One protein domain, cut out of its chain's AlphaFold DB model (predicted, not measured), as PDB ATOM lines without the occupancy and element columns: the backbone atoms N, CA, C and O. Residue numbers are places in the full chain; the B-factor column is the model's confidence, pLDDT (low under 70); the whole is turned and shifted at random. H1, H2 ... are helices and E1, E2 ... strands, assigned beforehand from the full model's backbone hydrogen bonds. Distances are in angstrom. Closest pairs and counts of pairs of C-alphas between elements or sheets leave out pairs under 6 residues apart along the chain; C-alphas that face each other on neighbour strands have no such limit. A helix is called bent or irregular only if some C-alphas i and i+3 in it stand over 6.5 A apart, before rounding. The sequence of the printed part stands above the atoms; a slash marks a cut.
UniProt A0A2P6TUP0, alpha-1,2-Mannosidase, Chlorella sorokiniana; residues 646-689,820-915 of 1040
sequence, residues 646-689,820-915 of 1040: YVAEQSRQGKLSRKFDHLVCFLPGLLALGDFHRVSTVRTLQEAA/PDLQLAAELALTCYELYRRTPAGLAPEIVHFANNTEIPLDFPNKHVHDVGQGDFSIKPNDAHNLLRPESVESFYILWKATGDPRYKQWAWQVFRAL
ATOM      1  N   TYR A 646     207.751 176.600 128.174       95.81
ATOM      2  CA  TYR A 646     208.470 177.508 127.281       95.81
ATOM      3  C   TYR A 646     209.293 178.532 128.068       95.81
ATOM      4  O   TYR A 646     209.054 178.774 129.254       95.81
ATOM      5  N   VAL A 647     210.266 179.150 127.401       95.94
ATOM      6  CA  VAL A 647     211.102 180.211 127.976       95.94
ATOM      7  C   VAL A 647     210.626 181.557 127.443       95.94
ATOM      8  O   VAL A 647     210.685 181.815 126.247       95.94
ATOM      9  N   ALA A 648     210.119 182.405 128.333       94.25
ATOM     10  CA  ALA A 648     209.704 183.765 128.013       94.25
ATOM     11  C   ALA A 648     210.915 184.700 127.848       94.25
ATOM     12  O   ALA A 648     211.969 184.476 128.444       94.25
ATOM     13  N   GLU A 649     210.742 185.808 127.130       92.12
ATOM     14  CA  GLU A 649     211.688 186.927 127.209       92.12
ATOM     15  C   GLU A 649     211.288 187.860 128.355       92.12
ATOM     16  O   GLU A 649     210.129 187.905 128.773       92.12
ATOM     17  N   GLN A 650     212.229 188.657 128.847       89.19
ATOM     18  CA  GLN A 650     211.973 189.647 129.883       89.19
ATOM     19  C   GLN A 650     212.503 191.011 129.457       89.19
ATOM     20  O   GLN A 650     213.675 191.176 129.133       89.19
ATOM     21  N   SER A 651     211.639 192.023 129.482       84.19
ATOM     22  CA  SER A 651     212.055 193.404 129.269       84.19
ATOM     23  C   SER A 651     212.866 193.914 130.459       84.19
ATOM     24  O   SER A 651     212.767 193.410 131.577       84.19
ATOM     25  N   ARG A 652     213.585 195.018 130.256       71.69
ATOM     26  CA  ARG A 652     214.315 195.714 131.325       71.69
ATOM     27  C   ARG A 652     213.468 196.045 132.561       71.69
ATOM     28  O   ARG A 652     213.995 196.121 133.662       71.69
ATOM     29  N   GLN A 653     212.171 196.294 132.378       73.62
ATOM     30  CA  GLN A 653     211.242 196.642 133.461       73.62
ATOM     31  C   GLN A 653     210.707 195.402 134.198       73.62
ATOM     32  O   GLN A 653     209.803 195.518 135.017       73.62
ATOM     33  N   GLY A 654     211.215 194.209 133.874       78.94
ATOM     34  CA  GLY A 654     210.771 192.939 134.440       78.94
ATOM     35  C   GLY A 654     209.538 192.344 133.752       78.94
ATOM     36  O   GLY A 654     209.142 191.229 134.094       78.94
ATOM     37  N   LYS A 655     208.949 193.036 132.764       85.19
ATOM     38  CA  LYS A 655     207.758 192.565 132.042       85.19
ATOM     39  C   LYS A 655     208.115 191.402 131.126       85.19
ATOM     40  O   LYS A 655     208.998 191.527 130.282       85.19
ATOM     41  N   LEU A 656     207.381 190.306 131.254       89.44
ATOM     42  CA  LEU A 656     207.583 189.119 130.432       89.44
ATOM     43  C   LEU A 656     206.908 189.263 129.068       89.44
ATOM     44  O   LEU A 656     205.795 189.781 128.959       89.44
ATOM     45  N   SER A 657     207.583 188.753 128.048       89.88
ATOM     46  CA  SER A 657     207.081 188.559 126.695       89.88
ATOM     47  C   SER A 657     206.921 187.067 126.438       89.88
ATOM     48  O   SER A 657     207.777 186.269 126.805       89.88
ATOM     49  N   ARG A 658     205.822 186.686 125.788       90.00
ATOM     50  CA  ARG A 658     205.524 185.287 125.437       90.00
ATOM     51  C   ARG A 658     206.044 184.902 124.048       90.00
ATOM     52  O   ARG A 658     205.704 183.829 123.559       90.00
ATOM     53  N   LYS A 659     206.809 185.799 123.420       93.12
ATOM     54  CA  LYS A 659     207.556 185.543 122.189       93.12
ATOM     55  C   LYS A 659     208.574 184.434 122.454       93.12
ATOM     56  O   LYS A 659     209.272 184.483 123.463       93.12
ATOM     57  N   PHE A 660     208.642 183.468 121.551       96.12
ATOM     58  CA  PHE A 660     209.576 182.356 121.600       96.12
ATOM     59  C   PHE A 660     210.107 182.106 120.191       96.12
ATOM     60  O   PHE A 660     209.330 181.821 119.278       96.12
ATOM     61  N   ASP A 661     211.417 182.245 120.023       97.38
ATOM     62  CA  ASP A 661     212.090 182.045 118.740       97.38
ATOM     63  C   ASP A 661     212.388 180.555 118.563       97.38
ATOM     64  O   ASP A 661     212.732 179.885 119.539       97.38
ATOM     65  N   HIS A 662     212.338 180.039 117.333       98.62
ATOM     66  CA  HIS A 662     212.802 178.678 117.045       98.62
ATOM     67  C   HIS A 662     214.248 178.468 117.513       98.62
ATOM     68  O   HIS A 662     214.582 177.396 118.003       98.62
ATOM     69  N   LEU A 663     215.067 179.526 117.475       98.00
ATOM     70  CA  LEU A 663     216.428 179.542 118.011       98.00
ATOM     71  C   LEU A 663     216.511 179.021 119.450       98.00
ATOM     72  O   LEU A 663     217.442 178.298 119.769       98.00
ATOM     73  N   VAL A 664     215.514 179.290 120.308       98.69
ATOM     74  CA  VAL A 664     215.489 178.825 121.712       98.69
ATOM     75  C   VAL A 664     215.434 177.292 121.811       98.69
ATOM     76  O   VAL A 664     215.778 176.724 122.851       98.69
ATOM     77  N   CYS A 665     215.060 176.595 120.736       98.81
ATOM     78  CA  CYS A 665     215.047 175.137 120.678       98.81
ATOM     79  C   CYS A 665     216.432 174.482 120.730       98.81
ATOM     80  O   CYS A 665     216.476 173.258 120.744       98.81
ATOM     81  N   PHE A 666     217.534 175.233 120.861       98.69
ATOM     82  CA  PHE A 666     218.857 174.701 121.233       98.69
ATOM     83  C   PHE A 666     218.935 174.304 122.722       98.69
ATOM     84  O   PHE A 666     219.670 173.396 123.121       98.69
ATOM     85  N   LEU A 667     218.150 174.981 123.571       98.62
ATOM     86  CA  LEU A 667     218.210 174.855 125.026       98.62
ATOM     87  C   LEU A 667     217.920 173.437 125.550       98.62
ATOM     88  O   LEU A 667     218.617 173.019 126.477       98.62
ATOM     89  N   PRO A 668     216.942 172.672 125.019       98.62
ATOM     90  CA  PRO A 668     216.744 171.282 125.419       98.62
ATOM     91  C   PRO A 668     218.017 170.441 125.267       98.62
ATOM     92  O   PRO A 668     218.415 169.746 126.203       98.62
ATOM     93  N   GLY A 669     218.688 170.544 124.118       98.19
ATOM     94  CA  GLY A 669     219.961 169.885 123.851       98.19
ATOM     95  C   GLY A 669     221.047 170.342 124.818       98.19
ATOM     96  O   GLY A 669     221.749 169.510 125.389       98.19
ATOM     97  N   LEU A 670     221.135 171.647 125.089       98.44
ATOM     98  CA  LEU A 670     222.109 172.198 126.029       98.44
ATOM     99  C   LEU A 670     221.904 171.698 127.471       98.44
ATOM    100  O   LEU A 670     222.870 171.321 128.133       98.44
ATOM    101  N   LEU A 671     220.658 171.664 127.957       97.94
ATOM    102  CA  LEU A 671     220.316 171.134 129.282       97.94
ATOM    103  C   LEU A 671     220.611 169.631 129.374       97.94
ATOM    104  O   LEU A 671     221.193 169.180 130.360       97.94
ATOM    105  N   ALA A 672     220.270 168.862 128.336       95.69
ATOM    106  CA  ALA A 672     220.579 167.434 128.273       95.69
ATOM    107  C   ALA A 672     222.094 167.168 128.247       95.69
ATOM    108  O   ALA A 672     222.566 166.240 128.904       95.69
ATOM    109  N   LEU A 673     222.867 167.994 127.534       96.44
ATOM    110  CA  LEU A 673     224.328 167.928 127.512       96.44
ATOM    111  C   LEU A 673     224.933 168.237 128.891       96.44
ATOM    112  O   LEU A 673     225.864 167.553 129.324       96.44
ATOM    113  N   GLY A 674     224.395 169.241 129.590       93.88
ATOM    114  CA  GLY A 674     224.773 169.575 130.964       93.88
ATOM    115  C   GLY A 674     224.536 168.407 131.921       93.88
ATOM    116  O   GLY A 674     225.473 167.966 132.593       93.88
ATOM    117  N   ASP A 675     223.324 167.847 131.905       91.38
ATOM    118  CA  ASP A 675     222.932 166.700 132.732       91.38
ATOM    119  C   ASP A 675     223.801 165.462 132.446       91.38
ATOM    120  O   ASP A 675     224.367 164.870 133.369       91.38
ATOM    121  N   PHE A 676     224.036 165.147 131.164       88.88
ATOM    122  CA  PHE A 676     224.924 164.056 130.735       88.88
ATOM    123  C   PHE A 676     226.345 164.203 131.304       88.88
ATOM    124  O   PHE A 676     227.017 163.220 131.633       88.88
ATOM    125  N   HIS A 677     226.808 165.441 131.480       89.38
ATOM    126  CA  HIS A 677     228.096 165.761 132.086       89.38
ATOM    127  C   HIS A 677     228.044 166.070 133.588       89.38
ATOM    128  O   HIS A 677     229.070 166.491 134.140       89.38
ATOM    129  N   ARG A 678     226.924 165.750 134.251       88.06
ATOM    130  CA  ARG A 678     226.667 165.901 135.694       88.06
ATOM    131  C   ARG A 678     226.693 167.350 136.179       88.06
ATOM    132  O   ARG A 678     227.098 167.623 137.308       88.06
ATOM    133  N   VAL A 679     226.271 168.277 135.328       88.31
ATOM    134  CA  VAL A 679     225.990 169.662 135.704       88.31
ATOM    135  C   VAL A 679     224.503 169.753 136.016       88.31
ATOM    136  O   VAL A 679     223.690 169.432 135.162       88.31
ATOM    137  N   SER A 680     224.163 170.161 137.240       85.44
ATOM    138  CA  SER A 680     222.775 170.370 137.658       85.44
ATOM    139  C   SER A 680     222.486 171.855 137.818       85.44
ATOM    140  O   SER A 680     223.237 172.582 138.475       85.44
ATOM    141  N   THR A 681     221.374 172.292 137.238       85.62
ATOM    142  CA  THR A 681     220.855 173.660 137.331       85.62
ATOM    143  C   THR A 681     219.631 173.759 138.242       85.62
ATOM    144  O   THR A 681     219.070 174.840 138.417       85.62
ATOM    145  N   VAL A 682     219.225 172.647 138.863       82.81
ATOM    146  CA  VAL A 682     218.150 172.624 139.860       82.81
ATOM    147  C   VAL A 682     218.584 173.409 141.099       82.81
ATOM    148  O   VAL A 682     219.745 173.361 141.519       82.81
ATOM    149  N   ARG A 683     217.651 174.157 141.692       70.62
ATOM    150  CA  ARG A 683     217.902 174.880 142.939       70.62
ATOM    151  C   ARG A 683     218.102 173.906 144.096       70.62
ATOM    152  O   ARG A 683     217.413 172.897 144.223       70.62
ATOM    153  N   THR A 684     219.051 174.221 144.966       71.19
ATOM    154  CA  THR A 684     219.180 173.537 146.255       71.19
ATOM    155  C   THR A 684     218.041 173.957 147.186       71.19
ATOM    156  O   THR A 684     217.466 175.034 147.035       71.19
ATOM    157  N   LEU A 685     217.743 173.143 148.205       60.06
ATOM    158  CA  LEU A 685     216.719 173.470 149.210       60.06
ATOM    159  C   LEU A 685     216.972 174.826 149.899       60.06
ATOM    160  O   LEU A 685     216.026 175.538 150.223       60.06
ATOM    161  N   GLN A 686     218.241 175.199 150.100       58.28
ATOM    162  CA  GLN A 686     218.619 176.496 150.675       58.28
ATOM    163  C   GLN A 686     218.344 177.664 149.722       58.28
ATOM    164  O   GLN A 686     217.843 178.698 150.156       58.28
ATOM    165  N   GLU A 687     218.635 177.502 148.430       65.25
ATOM    166  CA  GLU A 687     218.365 178.525 147.412       65.25
ATOM    167  C   GLU A 687     216.857 178.720 147.207       65.25
ATOM    168  O   GLU A 687     216.385 179.853 147.184       65.25
ATOM    169  N   ALA A 688     216.082 177.631 147.159       60.34
ATOM    170  CA  ALA A 688     214.623 177.695 147.053       60.34
ATOM    171  C   ALA A 688     213.979 178.434 148.245       60.34
ATOM    172  O   ALA A 688     213.038 179.215 148.070       60.34
ATOM    173  N   ALA A 689     214.511 178.237 149.457       58.31
ATOM    174  CA  ALA A 689     214.067 178.955 150.650       58.31
ATOM    175  C   ALA A 689     214.423 180.455 150.607       58.31
ATOM    176  O   ALA A 689     213.609 181.288 151.007       58.31
ATOM    177  N   PRO A 820     214.129 168.061 137.407       87.06
ATOM    178  CA  PRO A 820     215.476 167.716 136.939       87.06
ATOM    179  C   PRO A 820     215.795 168.234 135.530       87.06
ATOM    180  O   PRO A 820     214.909 168.294 134.680       87.06
ATOM    181  N   ASP A 821     217.059 168.577 135.263       87.69
ATOM    182  CA  ASP A 821     217.504 169.164 133.983       87.69
ATOM    183  C   ASP A 821     217.110 168.313 132.781       87.69
ATOM    184  O   ASP A 821     216.520 168.831 131.836       87.69
ATOM    185  N   LEU A 822     217.339 167.000 132.841       88.62
ATOM    186  CA  LEU A 822     216.962 166.107 131.746       88.62
ATOM    187  C   LEU A 822     215.439 165.987 131.559       88.62
ATOM    188  O   LEU A 822     214.970 165.783 130.440       88.62
ATOM    189  N   GLN A 823     214.651 166.150 132.626       88.06
ATOM    190  CA  GLN A 823     213.192 166.205 132.505       88.06
ATOM    191  C   GLN A 823     212.747 167.530 131.879       88.06
ATOM    192  O   GLN A 823     211.934 167.518 130.959       88.06
ATOM    193  N   LEU A 824     213.306 168.662 132.318       92.19
ATOM    194  CA  LEU A 824     213.036 169.965 131.710       92.19
ATOM    195  C   LEU A 824     213.436 169.985 130.229       92.19
ATOM    196  O   LEU A 824     212.689 170.497 129.399       92.19
ATOM    197  N   ALA A 825     214.576 169.384 129.890       95.50
ATOM    198  CA  ALA A 825     215.021 169.208 128.516       95.50
ATOM    199  C   ALA A 825     213.996 168.412 127.693       95.50
ATOM    200  O   ALA A 825     213.617 168.842 126.607       95.50
ATOM    201  N   ALA A 826     213.486 167.291 128.213       94.12
ATOM    202  CA  ALA A 826     212.466 166.504 127.521       94.12
ATOM    203  C   ALA A 826     211.153 167.284 127.305       94.12
ATOM    204  O   ALA A 826     210.571 167.205 126.224       94.12
ATOM    205  N   GLU A 827     210.712 168.058 128.300       95.12
ATOM    206  CA  GLU A 827     209.506 168.896 128.225       95.12
ATOM    207  C   GLU A 827     209.655 170.047 127.215       95.12
ATOM    208  O   GLU A 827     208.761 170.287 126.405       95.12
ATOM    209  N   LEU A 828     210.799 170.738 127.205       97.81
ATOM    210  CA  LEU A 828     211.071 171.797 126.228       97.81
ATOM    211  C   LEU A 828     211.260 171.230 124.810       97.81
ATOM    212  O   LEU A 828     210.813 171.844 123.845       97.81
ATOM    213  N   ALA A 829     211.859 170.044 124.665       97.88
ATOM    214  CA  ALA A 829     211.951 169.362 123.374       97.88
ATOM    215  C   ALA A 829     210.574 168.949 122.840       97.88
ATOM    216  O   ALA A 829     210.335 169.061 121.638       97.88
ATOM    217  N   LEU A 830     209.657 168.520 123.716       97.12
ATOM    218  CA  LEU A 830     208.262 168.288 123.341       97.12
ATOM    219  C   LEU A 830     207.618 169.578 122.825       97.12
ATOM    220  O   LEU A 830     206.989 169.553 121.771       97.12
ATOM    221  N   THR A 831     207.811 170.708 123.511       97.44
ATOM    222  CA  THR A 831     207.330 172.011 123.029       97.44
ATOM    223  C   THR A 831     207.867 172.332 121.639       97.44
ATOM    224  O   THR A 831     207.081 172.672 120.759       97.44
ATOM    225  N   CYS A 832     209.173 172.173 121.414       98.56
ATOM    226  CA  CYS A 832     209.797 172.402 120.112       98.56
ATOM    227  C   CYS A 832     209.227 171.483 119.025       98.56
ATOM    228  O   CYS A 832     208.875 171.955 117.950       98.56
ATOM    229  N   TYR A 833     209.035 170.195 119.313       98.19
ATOM    230  CA  TYR A 833     208.382 169.262 118.392       98.19
ATOM    231  C   TYR A 833     206.924 169.648 118.081       98.19
ATOM    232  O   TYR A 833     206.479 169.537 116.938       98.19
ATOM    233  N   GLU A 834     206.181 170.168 119.057       95.12
ATOM    234  CA  GLU A 834     204.808 170.640 118.850       95.12
ATOM    235  C   GLU A 834     204.726 171.870 117.933       95.12
ATOM    236  O   GLU A 834     203.704 172.058 117.270       95.12
ATOM    237  N   LEU A 835     205.804 172.658 117.815       96.38
ATOM    238  CA  LEU A 835     205.895 173.737 116.821       96.38
ATOM    239  C   LEU A 835     205.926 173.199 115.383       96.38
ATOM    240  O   LEU A 835     205.468 173.887 114.479       96.38
ATOM    241  N   TYR A 836     206.434 171.981 115.173       96.31
ATOM    242  CA  TYR A 836     206.398 171.300 113.875       96.31
ATOM    243  C   TYR A 836     205.062 170.598 113.673       96.31
ATOM    244  O   TYR A 836     204.370 170.841 112.690       96.31
ATOM    245  N   ARG A 837     204.675 169.735 114.620       93.00
ATOM    246  CA  ARG A 837     203.526 168.831 114.471       93.00
ATOM    247  C   ARG A 837     202.202 169.564 114.244       93.00
ATOM    248  O   ARG A 837     201.308 169.020 113.604       93.00
ATOM    249  N   ARG A 838     202.046 170.766 114.807       89.81
ATOM    250  CA  ARG A 838     200.777 171.510 114.768       89.81
ATOM    251  C   ARG A 838     200.664 172.487 113.602       89.81
ATOM    252  O   ARG A 838     199.578 173.022 113.388       89.81
ATOM    253  N   THR A 839     201.734 172.740 112.850       91.25
ATOM    254  CA  THR A 839     201.643 173.589 111.658       91.25
ATOM    255  C   THR A 839     201.171 172.776 110.453       91.25
ATOM    256  O   THR A 839     201.514 171.600 110.329       91.25
ATOM    257  N   PRO A 840     200.417 173.382 109.520       90.25
ATOM    258  CA  PRO A 840     199.967 172.698 108.306       90.25
ATOM    259  C   PRO A 840     201.097 172.073 107.475       90.25
ATOM    260  O   PRO A 840     200.925 170.990 106.921       90.25
ATOM    261  N   ALA A 841     202.254 172.738 107.393       91.19
ATOM    262  CA  ALA A 841     203.408 172.223 106.659       91.19
ATOM    263  C   ALA A 841     204.206 171.146 107.423       91.19
ATOM    264  O   ALA A 841     205.092 170.534 106.832       91.19
ATOM    265  N   GLY A 842     203.939 170.908 108.713       93.88
ATOM    266  CA  GLY A 842     204.768 170.020 109.537       93.88
ATOM    267  C   GLY A 842     206.165 170.585 109.829       93.88
ATOM    268  O   GLY A 842     207.092 169.826 110.106       93.88
ATOM    269  N   LEU A 843     206.339 171.907 109.716       97.00
ATOM    270  CA  LEU A 843     207.594 172.639 109.912       97.00
ATOM    271  C   LEU A 843     207.383 173.787 110.898       97.00
ATOM    272  O   LEU A 843     206.372 174.488 110.819       97.00
ATOM    273  N   ALA A 844     208.324 173.999 111.817       97.81
ATOM    274  CA  ALA A 844     208.223 175.102 112.767       97.81
ATOM    275  C   ALA A 844     208.395 176.475 112.081       97.81
ATOM    276  O   ALA A 844     209.208 176.597 111.158       97.81
ATOM    277  N   PRO A 845     207.652 177.507 112.516       97.69
ATOM    278  CA  PRO A 845     207.881 178.891 112.104       97.69
ATOM    279  C   PRO A 845     209.126 179.467 112.798       97.69
ATOM    280  O   PRO A 845     209.625 178.892 113.764       97.69
ATOM    281  N   GLU A 846     209.568 180.648 112.373       96.81
ATOM    282  CA  GLU A 846     210.672 181.378 113.005       96.81
ATOM    283  C   GLU A 846     210.343 181.790 114.446       96.81
ATOM    284  O   GLU A 846     211.196 181.699 115.331       96.81
ATOM    285  N   ILE A 847     209.113 182.260 114.694       95.56
ATOM    286  CA  ILE A 847     208.689 182.773 116.005       95.56
ATOM    287  C   ILE A 847     207.247 182.344 116.309       95.56
ATOM    288  O   ILE A 847     206.355 182.416 115.460       95.56
ATOM    289  N   VAL A 848     206.998 181.964 117.565       95.62
ATOM    290  CA  VAL A 848     205.654 181.742 118.118       95.62
ATOM    291  C   VAL A 848     205.381 182.637 119.327       95.62
ATOM    292  O   VAL A 848     206.292 183.171 119.959       95.62
ATOM    293  N   HIS A 849     204.102 182.807 119.661       93.62
ATOM    294  CA  HIS A 849     203.649 183.579 120.823       93.62
ATOM    295  C   HIS A 849     202.726 182.711 121.685       93.62
ATOM    296  O   HIS A 849     201.619 182.387 121.253       93.62
ATOM    297  N   PHE A 850     203.170 182.332 122.888       90.81
ATOM    298  CA  PHE A 850     202.420 181.444 123.791       90.81
ATOM    299  C   PHE A 850     201.207 182.124 124.465       90.81
ATOM    300  O   PHE A 850     201.199 183.338 124.691       90.81
ATOM    301  N   ALA A 851     200.186 181.332 124.801       79.00
ATOM    302  CA  ALA A 851     198.936 181.739 125.449       79.00
ATOM    303  C   ALA A 851     199.071 181.905 126.981       79.00
ATOM    304  O   ALA A 851     200.065 181.500 127.584       79.00
ATOM    305  N   ASN A 852     198.076 182.532 127.624       65.88
ATOM    306  CA  ASN A 852     198.075 182.866 129.058       65.88
ATOM    307  C   ASN A 852     197.078 182.004 129.865       65.88
ATOM    308  O   ASN A 852     196.044 181.620 129.329       65.88
ATOM    309  N   ASN A 853     197.332 181.788 131.166       51.75
ATOM    310  CA  ASN A 853     196.458 180.995 132.059       51.75
ATOM    311  C   ASN A 853     195.320 181.789 132.725       51.75
ATOM    312  O   ASN A 853     194.481 181.186 133.386       51.75
ATOM    313  N   THR A 854     195.290 183.121 132.615       38.53
ATOM    314  CA  THR A 854     194.334 183.956 133.372       38.53
ATOM    315  C   THR A 854     193.512 184.928 132.544       38.53
ATOM    316  O   THR A 854     192.569 185.494 133.068       38.53
ATOM    317  N   GLU A 855     193.794 185.080 131.258       36.09
ATOM    318  CA  GLU A 855     193.026 185.925 130.349       36.09
ATOM    319  C   GLU A 855     193.318 185.403 128.947       36.09
ATOM    320  O   GLU A 855     194.479 185.364 128.535       36.09
ATOM    321  N   ILE A 856     192.288 185.004 128.211       34.53
ATOM    322  CA  ILE A 856     192.302 185.197 126.766       34.53
ATOM    323  C   ILE A 856     191.847 186.649 126.610       34.53
ATOM    324  O   ILE A 856     190.642 186.884 126.707       34.53
ATOM    325  N   PRO A 857     192.711 187.658 126.387       33.03
ATOM    326  CA  PRO A 857     192.196 188.827 125.720       33.03
ATOM    327  C   PRO A 857     191.893 188.354 124.302       33.03
ATOM    328  O   PRO A 857     192.794 188.163 123.485       33.03
ATOM    329  N   LEU A 858     190.604 188.224 124.005       37.88
ATOM    330  CA  LEU A 858     190.066 188.349 122.650       37.88
ATOM    331  C   LEU A 858     190.339 189.756 122.051       37.88
ATOM    332  O   LEU A 858     189.827 190.075 120.986       37.88
ATOM    333  N   ASP A 859     191.196 190.566 122.686       31.75
ATOM    334  CA  ASP A 859     191.535 191.945 122.338       31.75
ATOM    335  C   ASP A 859     192.944 192.096 121.739       31.75
ATOM    336  O   ASP A 859     193.645 193.081 121.971       31.75
ATOM    337  N   PHE A 860     193.360 191.160 120.883       34.34
ATOM    338  CA  PHE A 860     194.130 191.573 119.708       34.34
ATOM    339  C   PHE A 860     193.183 191.556 118.510       34.34
ATOM    340  O   PHE A 860     193.007 190.505 117.893       34.34
ATOM    341  N   PRO A 861     192.594 192.701 118.119       32.59
ATOM    342  CA  PRO A 861     191.850 192.814 116.875       32.59
ATOM    343  C   PRO A 861     192.840 192.870 115.702       32.59
ATOM    344  O   PRO A 861     192.846 193.811 114.919       32.59
ATOM    345  N   ASN A 862     193.711 191.871 115.570       39.62
ATOM    346  CA  ASN A 862     194.412 191.615 114.325       39.62
ATOM    347  C   ASN A 862     193.805 190.344 113.747       39.62
ATOM    348  O   ASN A 862     194.096 189.246 114.212       39.62
ATOM    349  N   LYS A 863     192.994 190.507 112.696       40.78
ATOM    350  CA  LYS A 863     192.393 189.450 111.854       40.78
ATOM    351  C   LYS A 863     193.420 188.504 111.185       40.78
ATOM    352  O   LYS A 863     193.095 187.839 110.209       40.78
ATOM    353  N   HIS A 864     194.659 188.460 111.671       50.97
ATOM    354  CA  HIS A 864     195.809 187.845 111.016       50.97
ATOM    355  C   HIS A 864     196.675 186.981 111.953       50.97
ATOM    356  O   HIS A 864     197.727 186.525 111.528       50.97
ATOM    357  N   VAL A 865     196.297 186.757 113.218       58.31
ATOM    358  CA  VAL A 865     197.026 185.839 114.118       58.31
ATOM    359  C   VAL A 865     196.397 184.446 114.039       58.31
ATOM    360  O   VAL A 865     195.195 184.307 114.256       58.31
ATOM    361  N   HIS A 866     197.195 183.421 113.727       61.34
ATOM    362  CA  HIS A 866     196.715 182.044 113.565       61.34
ATOM    363  C   HIS A 866     197.010 181.210 114.823       61.34
ATOM    364  O   HIS A 866     198.174 180.944 115.131       61.34
ATOM    365  N   ASP A 867     195.969 180.783 115.547       74.88
ATOM    366  CA  ASP A 867     196.072 179.821 116.660       74.88
ATOM    367  C   ASP A 867     196.085 178.386 116.116       74.88
ATOM    368  O   ASP A 867     195.074 177.686 116.085       74.88
ATOM    369  N   VAL A 868     197.253 177.964 115.632       76.81
ATOM    370  CA  VAL A 868     197.512 176.555 115.294       76.81
ATOM    371  C   VAL A 868     197.937 175.744 116.520       76.81
ATOM    372  O   VAL A 868     197.872 174.517 116.514       76.81
ATOM    373  N   GLY A 869     198.343 176.416 117.601       69.81
ATOM    374  CA  GLY A 869     198.797 175.788 118.835       69.81
ATOM    375  C   GLY A 869     197.668 175.225 119.694       69.81
ATOM    376  O   GLY A 869     197.957 174.706 120.772       69.81
ATOM    377  N   GLN A 870     196.409 175.293 119.243       81.75
ATOM    378  CA  GLN A 870     195.233 174.754 119.933       81.75
ATOM    379  C   GLN A 870     195.106 175.308 121.360       81.75
ATOM    380  O   GLN A 870     194.901 174.552 122.317       81.75
ATOM    381  N   GLY A 871     195.316 176.616 121.516       77.44
ATOM    382  CA  GLY A 871     195.311 177.292 122.813       77.44
ATOM    383  C   GLY A 871     196.644 177.278 123.571       77.44
ATOM    384  O   GLY A 871     196.686 177.801 124.680       77.44
ATOM    385  N   ASP A 872     197.729 176.722 123.012       84.94
ATOM    386  CA  ASP A 872     199.079 176.896 123.578       84.94
ATOM    387  C   ASP A 872     199.840 178.069 122.970       84.94
ATOM    388  O   ASP A 872     200.496 178.803 123.702       84.94
ATOM    389  N   PHE A 873     199.806 178.238 121.649       91.00
ATOM    390  CA  PHE A 873     200.585 179.263 120.960       91.00
ATOM    391  C   PHE A 873     199.938 179.703 119.651       91.00
ATOM    392  O   PHE A 873     199.141 178.994 119.042       91.00
ATOM    393  N   SER A 874     200.342 180.882 119.198       90.62
ATOM    394  CA  SER A 874     199.908 181.477 117.943       90.62
ATOM    395  C   SER A 874     201.094 181.933 117.101       90.62
ATOM    396  O   SER A 874     202.186 182.176 117.620       90.62
ATOM    397  N   ILE A 875     200.867 182.053 115.794       90.31
ATOM    398  CA  ILE A 875     201.872 182.485 114.820       90.31
ATOM    399  C   ILE A 875     201.395 183.789 114.178       90.31
ATOM    400  O   ILE A 875     200.252 183.888 113.717       90.31
ATOM    401  N   LYS A 876     202.266 184.805 114.159       88.38
ATOM    402  CA  LYS A 876     202.025 186.043 113.405       88.38
ATOM    403  C   LYS A 876     202.444 185.838 111.943       88.38
ATOM    404  O   LYS A 876     203.403 185.114 111.704       88.38
ATOM    405  N   PRO A 877     201.823 186.512 110.960       86.31
ATOM    406  CA  PRO A 877     202.123 186.275 109.545       86.31
ATOM    407  C   PRO A 877     203.596 186.489 109.186       86.31
ATOM    408  O   PRO A 877     204.191 185.661 108.509       86.31
ATOM    409  N   ASN A 878     204.208 187.559 109.702       87.88
ATOM    410  CA  ASN A 878     205.615 187.874 109.430       87.88
ATOM    411  C   ASN A 878     206.592 186.895 110.099       87.88
ATOM    412  O   ASN A 878     207.747 186.820 109.693       87.88
ATOM    413  N   ASP A 879     206.118 186.136 111.084       93.31
ATOM    414  CA  ASP A 879     206.896 185.187 111.873       93.31
ATOM    415  C   ASP A 879     206.777 183.753 111.316       93.31
ATOM    416  O   ASP A 879     207.472 182.852 111.769       93.31
ATOM    417  N   ALA A 880     205.896 183.523 110.331       95.00
ATOM    418  CA  ALA A 880     205.518 182.192 109.852       95.00
ATOM    419  C   ALA A 880     206.547 181.516 108.929       95.00
ATOM    420  O   ALA A 880     206.345 180.368 108.536       95.00
ATOM    421  N   HIS A 881     207.614 182.213 108.546       96.06
ATOM    422  CA  HIS A 881     208.626 181.683 107.639       96.06
ATOM    423  C   HIS A 881     209.462 180.584 108.303       96.06
ATOM    424  O   HIS A 881     209.638 180.580 109.517       96.06
ATOM    425  N   ASN A 882     209.992 179.659 107.502       98.38
ATOM    426  CA  ASN A 882     210.932 178.630 107.943       98.38
ATOM    427  C   ASN A 882     212.211 178.744 107.111       98.38
ATOM    428  O   ASN A 882     212.158 178.701 105.881       98.38
ATOM    429  N   LEU A 883     213.351 178.898 107.782       97.44
ATOM    430  CA  LEU A 883     214.655 179.092 107.142       97.44
ATOM    431  C   LEU A 883     215.499 177.816 107.101       97.44
ATOM    432  O   LEU A 883     216.710 177.900 106.979       97.44
ATOM    433  N   LEU A 884     214.879 176.637 107.232       98.25
ATOM    434  CA  LEU A 884     215.567 175.340 107.296       98.25
ATOM    435  C   LEU A 884     216.433 175.141 108.555       98.25
ATOM    436  O   LEU A 884     217.396 174.371 108.535       98.25
ATOM    437  N   ARG A 885     216.091 175.840 109.646       98.31
ATOM    438  CA  ARG A 885     216.895 175.912 110.873       98.31
ATOM    439  C   ARG A 885     217.043 174.576 111.630       98.31
ATOM    440  O   ARG A 885     216.108 173.766 111.604       98.31
ATOM    441  N   PRO A 886     218.168 174.365 112.343       98.44
ATOM    442  CA  PRO A 886     218.520 173.072 112.929       98.44
ATOM    443  C   PRO A 886     218.112 172.858 114.395       98.44
ATOM    444  O   PRO A 886     218.130 171.715 114.846       98.44
ATOM    445  N   GLU A 887     217.764 173.887 115.172       98.75
ATOM    446  CA  GLU A 887     217.909 173.828 116.641       98.75
ATOM    447  C   GLU A 887     217.053 172.728 117.301       98.75
ATOM    448  O   GLU A 887     217.482 172.051 118.236       98.75
ATOM    449  N   SER A 888     215.859 172.463 116.762       98.38
ATOM    450  CA  SER A 888     215.020 171.357 117.235       98.38
ATOM    451  C   SER A 888     215.631 169.984 116.937       98.38
ATOM    452  O   SER A 888     215.649 169.120 117.816       98.38
ATOM    453  N   VAL A 889     216.166 169.764 115.729       98.19
ATOM    454  CA  VAL A 889     216.791 168.477 115.364       98.19
ATOM    455  C   VAL A 889     218.156 168.287 116.029       98.19
ATOM    456  O   VAL A 889     218.498 167.151 116.359       98.19
ATOM    457  N   GLU A 890     218.886 169.368 116.323       98.38
ATOM    458  CA  GLU A 890     220.057 169.351 117.212       98.38
ATOM    459  C   GLU A 890     219.664 168.825 118.597       98.38
ATOM    460  O   GLU A 890     220.232 167.844 119.090       98.38
ATOM    461  N   SER A 891     218.646 169.432 119.210       98.62
ATOM    462  CA  SER A 891     218.153 169.016 120.520       98.62
ATOM    463  C   SER A 891     217.687 167.564 120.535       98.62
ATOM    464  O   SER A 891     218.016 166.828 121.466       98.62
ATOM    465  N   PHE A 892     216.968 167.118 119.501       98.06
ATOM    466  CA  PHE A 892     216.550 165.719 119.373       98.06
ATOM    467  C   PHE A 892     217.752 164.779 119.268       98.06
ATOM    468  O   PHE A 892     217.772 163.736 119.925       98.06
ATOM    469  N   TYR A 893     218.776 165.149 118.496       96.44
ATOM    470  CA  TYR A 893     220.004 164.370 118.387       96.44
ATOM    471  C   TYR A 893     220.713 164.239 119.742       96.44
ATOM    472  O   TYR A 893     221.040 163.124 120.157       96.44
ATOM    473  N   ILE A 894     220.912 165.347 120.466       96.12
ATOM    474  CA  ILE A 894     221.595 165.336 121.768       96.12
ATOM    475  C   ILE A 894     220.784 164.549 122.801       96.12
ATOM    476  O   ILE A 894     221.345 163.708 123.502       96.12
ATOM    477  N   LEU A 895     219.467 164.751 122.865       93.19
ATOM    478  CA  LEU A 895     218.588 164.006 123.767       93.19
ATOM    479  C   LEU A 895     218.586 162.512 123.458       93.19
ATOM    480  O   LEU A 895     218.683 161.703 124.381       93.19
ATOM    481  N   TRP A 896     218.556 162.120 122.183       92.94
ATOM    482  CA  TRP A 896     218.713 160.719 121.798       92.94
ATOM    483  C   TRP A 896     220.066 160.157 122.249       92.94
ATOM    484  O   TRP A 896     220.119 159.060 122.804       92.94
ATOM    485  N   LYS A 897     221.164 160.901 122.067       87.31
ATOM    486  CA  LYS A 897     222.494 160.475 122.529       87.31
ATOM    487  C   LYS A 897     222.586 160.361 124.049       87.31
ATOM    488  O   LYS A 897     223.235 159.437 124.532       87.31
ATOM    489  N   ALA A 898     221.953 161.273 124.780       83.50
ATOM    490  CA  ALA A 898     221.978 161.304 126.236       83.50
ATOM    491  C   ALA A 898     221.068 160.239 126.869       83.50
ATOM    492  O   ALA A 898     221.391 159.719 127.933       83.50
ATOM    493  N   THR A 899     219.936 159.915 126.232       82.12
ATOM    494  CA  THR A 899     218.871 159.098 126.849       82.12
ATOM    495  C   THR A 899     218.638 157.744 126.195       82.12
ATOM    496  O   THR A 899     218.011 156.896 126.816       82.12
ATOM    497  N   GLY A 900     219.064 157.549 124.946       82.06
ATOM    498  CA  GLY A 900     218.699 156.387 124.137       82.06
ATOM    499  C   GLY A 900     217.245 156.372 123.641       82.06
ATOM    500  O   GLY A 900     216.906 155.485 122.862       82.06
ATOM    501  N   ASP A 901     216.400 157.339 124.024       80.69
ATOM    502  CA  ASP A 901     214.963 157.318 123.722       80.69
ATOM    503  C   ASP A 901     214.707 157.463 122.201       80.69
ATOM    504  O   ASP A 901     215.066 158.483 121.593       80.69
ATOM    505  N   PRO A 902     214.087 156.461 121.545       81.00
ATOM    506  CA  PRO A 902     213.852 156.457 120.108       81.00
ATOM    507  C   PRO A 902     212.840 157.514 119.658       81.00
ATOM    508  O   PRO A 902     212.800 157.816 118.461       81.00
ATOM    509  N   ARG A 903     212.057 158.114 120.569       88.94
ATOM    510  CA  ARG A 903     211.092 159.166 120.211       88.94
ATOM    511  C   ARG A 903     211.756 160.336 119.502       88.94
ATOM    512  O   ARG A 903     211.203 160.861 118.547       88.94
ATOM    513  N   TYR A 904     212.968 160.699 119.916       90.44
ATOM    514  CA  TYR A 904     213.676 161.843 119.354       90.44
ATOM    515  C   TYR A 904     214.123 161.567 117.914       90.44
ATOM    516  O   TYR A 904     214.026 162.446 117.062       90.44
ATOM    517  N   LYS A 905     214.497 160.318 117.597       88.38
ATOM    518  CA  LYS A 905     214.725 159.889 116.207       88.38
ATOM    519  C   LYS A 905     213.436 159.900 115.387       88.38
ATOM    520  O   LYS A 905     213.471 160.232 114.208       88.38
ATOM    521  N   GLN A 906     212.305 159.526 115.986       88.69
ATOM    522  CA  GLN A 906     211.008 159.564 115.308       88.69
ATOM    523  C   GLN A 906     210.576 161.003 114.999       88.69
ATOM    524  O   GLN A 906     210.155 161.275 113.879       88.69
ATOM    525  N   TRP A 907     210.723 161.923 115.952       95.25
ATOM    526  CA  TRP A 907     210.450 163.347 115.749       95.25
ATOM    527  C   TRP A 907     211.366 163.936 114.675       95.25
ATOM    528  O   TRP A 907     210.875 164.534 113.723       95.25
ATOM    529  N   ALA A 908     212.674 163.672 114.751       95.75
ATOM    530  CA  ALA A 908     213.633 164.062 113.717       95.75
ATOM    531  C   ALA A 908     213.253 163.510 112.328       95.75
ATOM    532  O   ALA A 908     213.320 164.230 111.334       95.75
ATOM    533  N   TRP A 909     212.784 162.261 112.252       94.94
ATOM    534  CA  TRP A 909     212.331 161.657 110.997       94.94
ATOM    535  C   TRP A 909     211.099 162.351 110.407       94.94
ATOM    536  O   TRP A 909     211.015 162.536 109.196       94.94
ATOM    537  N   GLN A 910     210.151 162.771 111.245       93.94
ATOM    538  CA  GLN A 910     208.988 163.528 110.779       93.94
ATOM    539  C   GLN A 910     209.378 164.910 110.248       93.94
ATOM    540  O   GLN A 910     208.892 165.307 109.191       93.94
ATOM    541  N   VAL A 911     210.306 165.598 110.926       96.25
ATOM    542  CA  VAL A 911     210.871 166.861 110.426       96.25
ATOM    543  C   VAL A 911     211.537 166.653 109.066       96.25
ATOM    544  O   VAL A 911     211.262 167.397 108.129       96.25
ATOM    545  N   PHE A 912     212.357 165.608 108.925       97.00
ATOM    546  CA  PHE A 912     213.001 165.274 107.655       97.00
ATOM    547  C   PHE A 912     211.986 165.023 106.534       97.00
ATOM    548  O   PHE A 912     212.112 165.601 105.459       97.00
ATOM    549  N   ARG A 913     210.931 164.238 106.787       95.00
ATOM    550  CA  ARG A 913     209.861 164.007 105.802       95.00
ATOM    551  C   ARG A 913     209.176 165.303 105.365       95.00
ATOM    552  O   ARG A 913     208.912 165.479 104.178       95.00
ATOM    553  N   ALA A 914     208.914 166.222 106.293       95.06
ATOM    554  CA  ALA A 914     208.322 167.517 105.964       95.06
ATOM    555  C   ALA A 914     209.262 168.385 105.101       95.06
ATOM    556  O   ALA A 914     208.809 169.020 104.146       95.06
ATOM    557  N   LEU A 915     210.572 168.365 105.377       96.62
ATOM    558  CA  LEU A 915     211.589 169.031 104.551       96.62
ATOM    559  C   LEU A 915     211.651 168.435 103.135       96.62
ATOM    560  O   LEU A 915     211.599 169.182 102.157       96.62
TER     561      LEU A 915
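Overview. This is residues 646 to 689 and 820 to 915 of the 1040 residues of the protein "alpha-1,2-Mannosidase" of Chlorella sorokiniana (UniProt A0A2P6TUP0). Four helices, H1, H3, H4 and H5, pack as an up-and-down bundle, with H4 touching the other two before it and folding back into H5, and a small two-stranded sheet, E1 and E2, sits by the start of H1. Beyond E2 a long loop without named elements, residues 851 to 886, swings away and returns to H4, while residues 684 to 689, with the short helix H2, stick out free. The 140 residues printed include five named helices and two named strands, in the order E1 H1 H2 H3 E2 H4 H5; the class is mostly helix and the sheet is antiparallel. The whole is compact, with a radius of gyration of the C-alphas of 16.3 A, yet flat, spanning 48 by 45 by 23 A.

Arrangement. Begin with the sheet: E1, residues 659 to 661, and E2, residues 847 to 850, are antiparallel at 142 degrees, with N 660 and O 848 within hydrogen-bond range at 2.9 A. E2 also has a short antiparallel pairing, of residues 849 to 850 with 873 to 874. A tight link joins E1 to H1, residues 662 to 676. H1 touches H3, residues 821 to 837, closest at the C-alphas of Pro 668 and Ala 825, 4.1 A, opposite ways at a shallow tilt of 29 degrees. The hub is H4, residues 887 to 899. It touches H1, closest at the C-alphas of Gly 669 and Ser 891, 3.9 A, the same way at a shallow tilt of 16 degrees. It touches H3 at a steep tilt of 41 degrees, opposite ways, closest at the C-alphas of Cys 832 and Ser 888, 6.1 A. With H5, residues 902 to 915, H4 forms a helical hairpin, closest at the C-alphas of Phe 892 and Tyr 904, 4.8 A. H2, residues 685 to 689, touches no helix. In H2, H4 and H5 every O i to N i+4 pair is within hydrogen-bond range; in H1 it is 7 of 11, in H3 12 of 13.

Along the chain. Find C-alpha 659 at (207.556, 185.543, 122.189), where E1 begins; E2 is 10.1 A long. From C-alpha 662 at (212.802, 178.678, 117.045) H1 runs 23.4 A; it is neither bent nor irregular, but only just: C-alphas 665 and 668 are 6.3 A apart. H3 runs 24.0 A, H4 17.9 A, and H5 20.1 A to C-alpha 915 at (211.589, 169.031, 104.551).

Size, cuts and confidence. Look for the farthest C-alphas at Gln 686 and Lys 863, 48.6 A apart. Residues 690 to 819 are not printed, and C-alphas 689 and 820 are 17.8 A apart across the cut. The link from E2 to H4 is long, 36 residues. Mean pLDDT of the printed part is 85.2; residues 685 to 689, 852 to 866 and 869 are under 70.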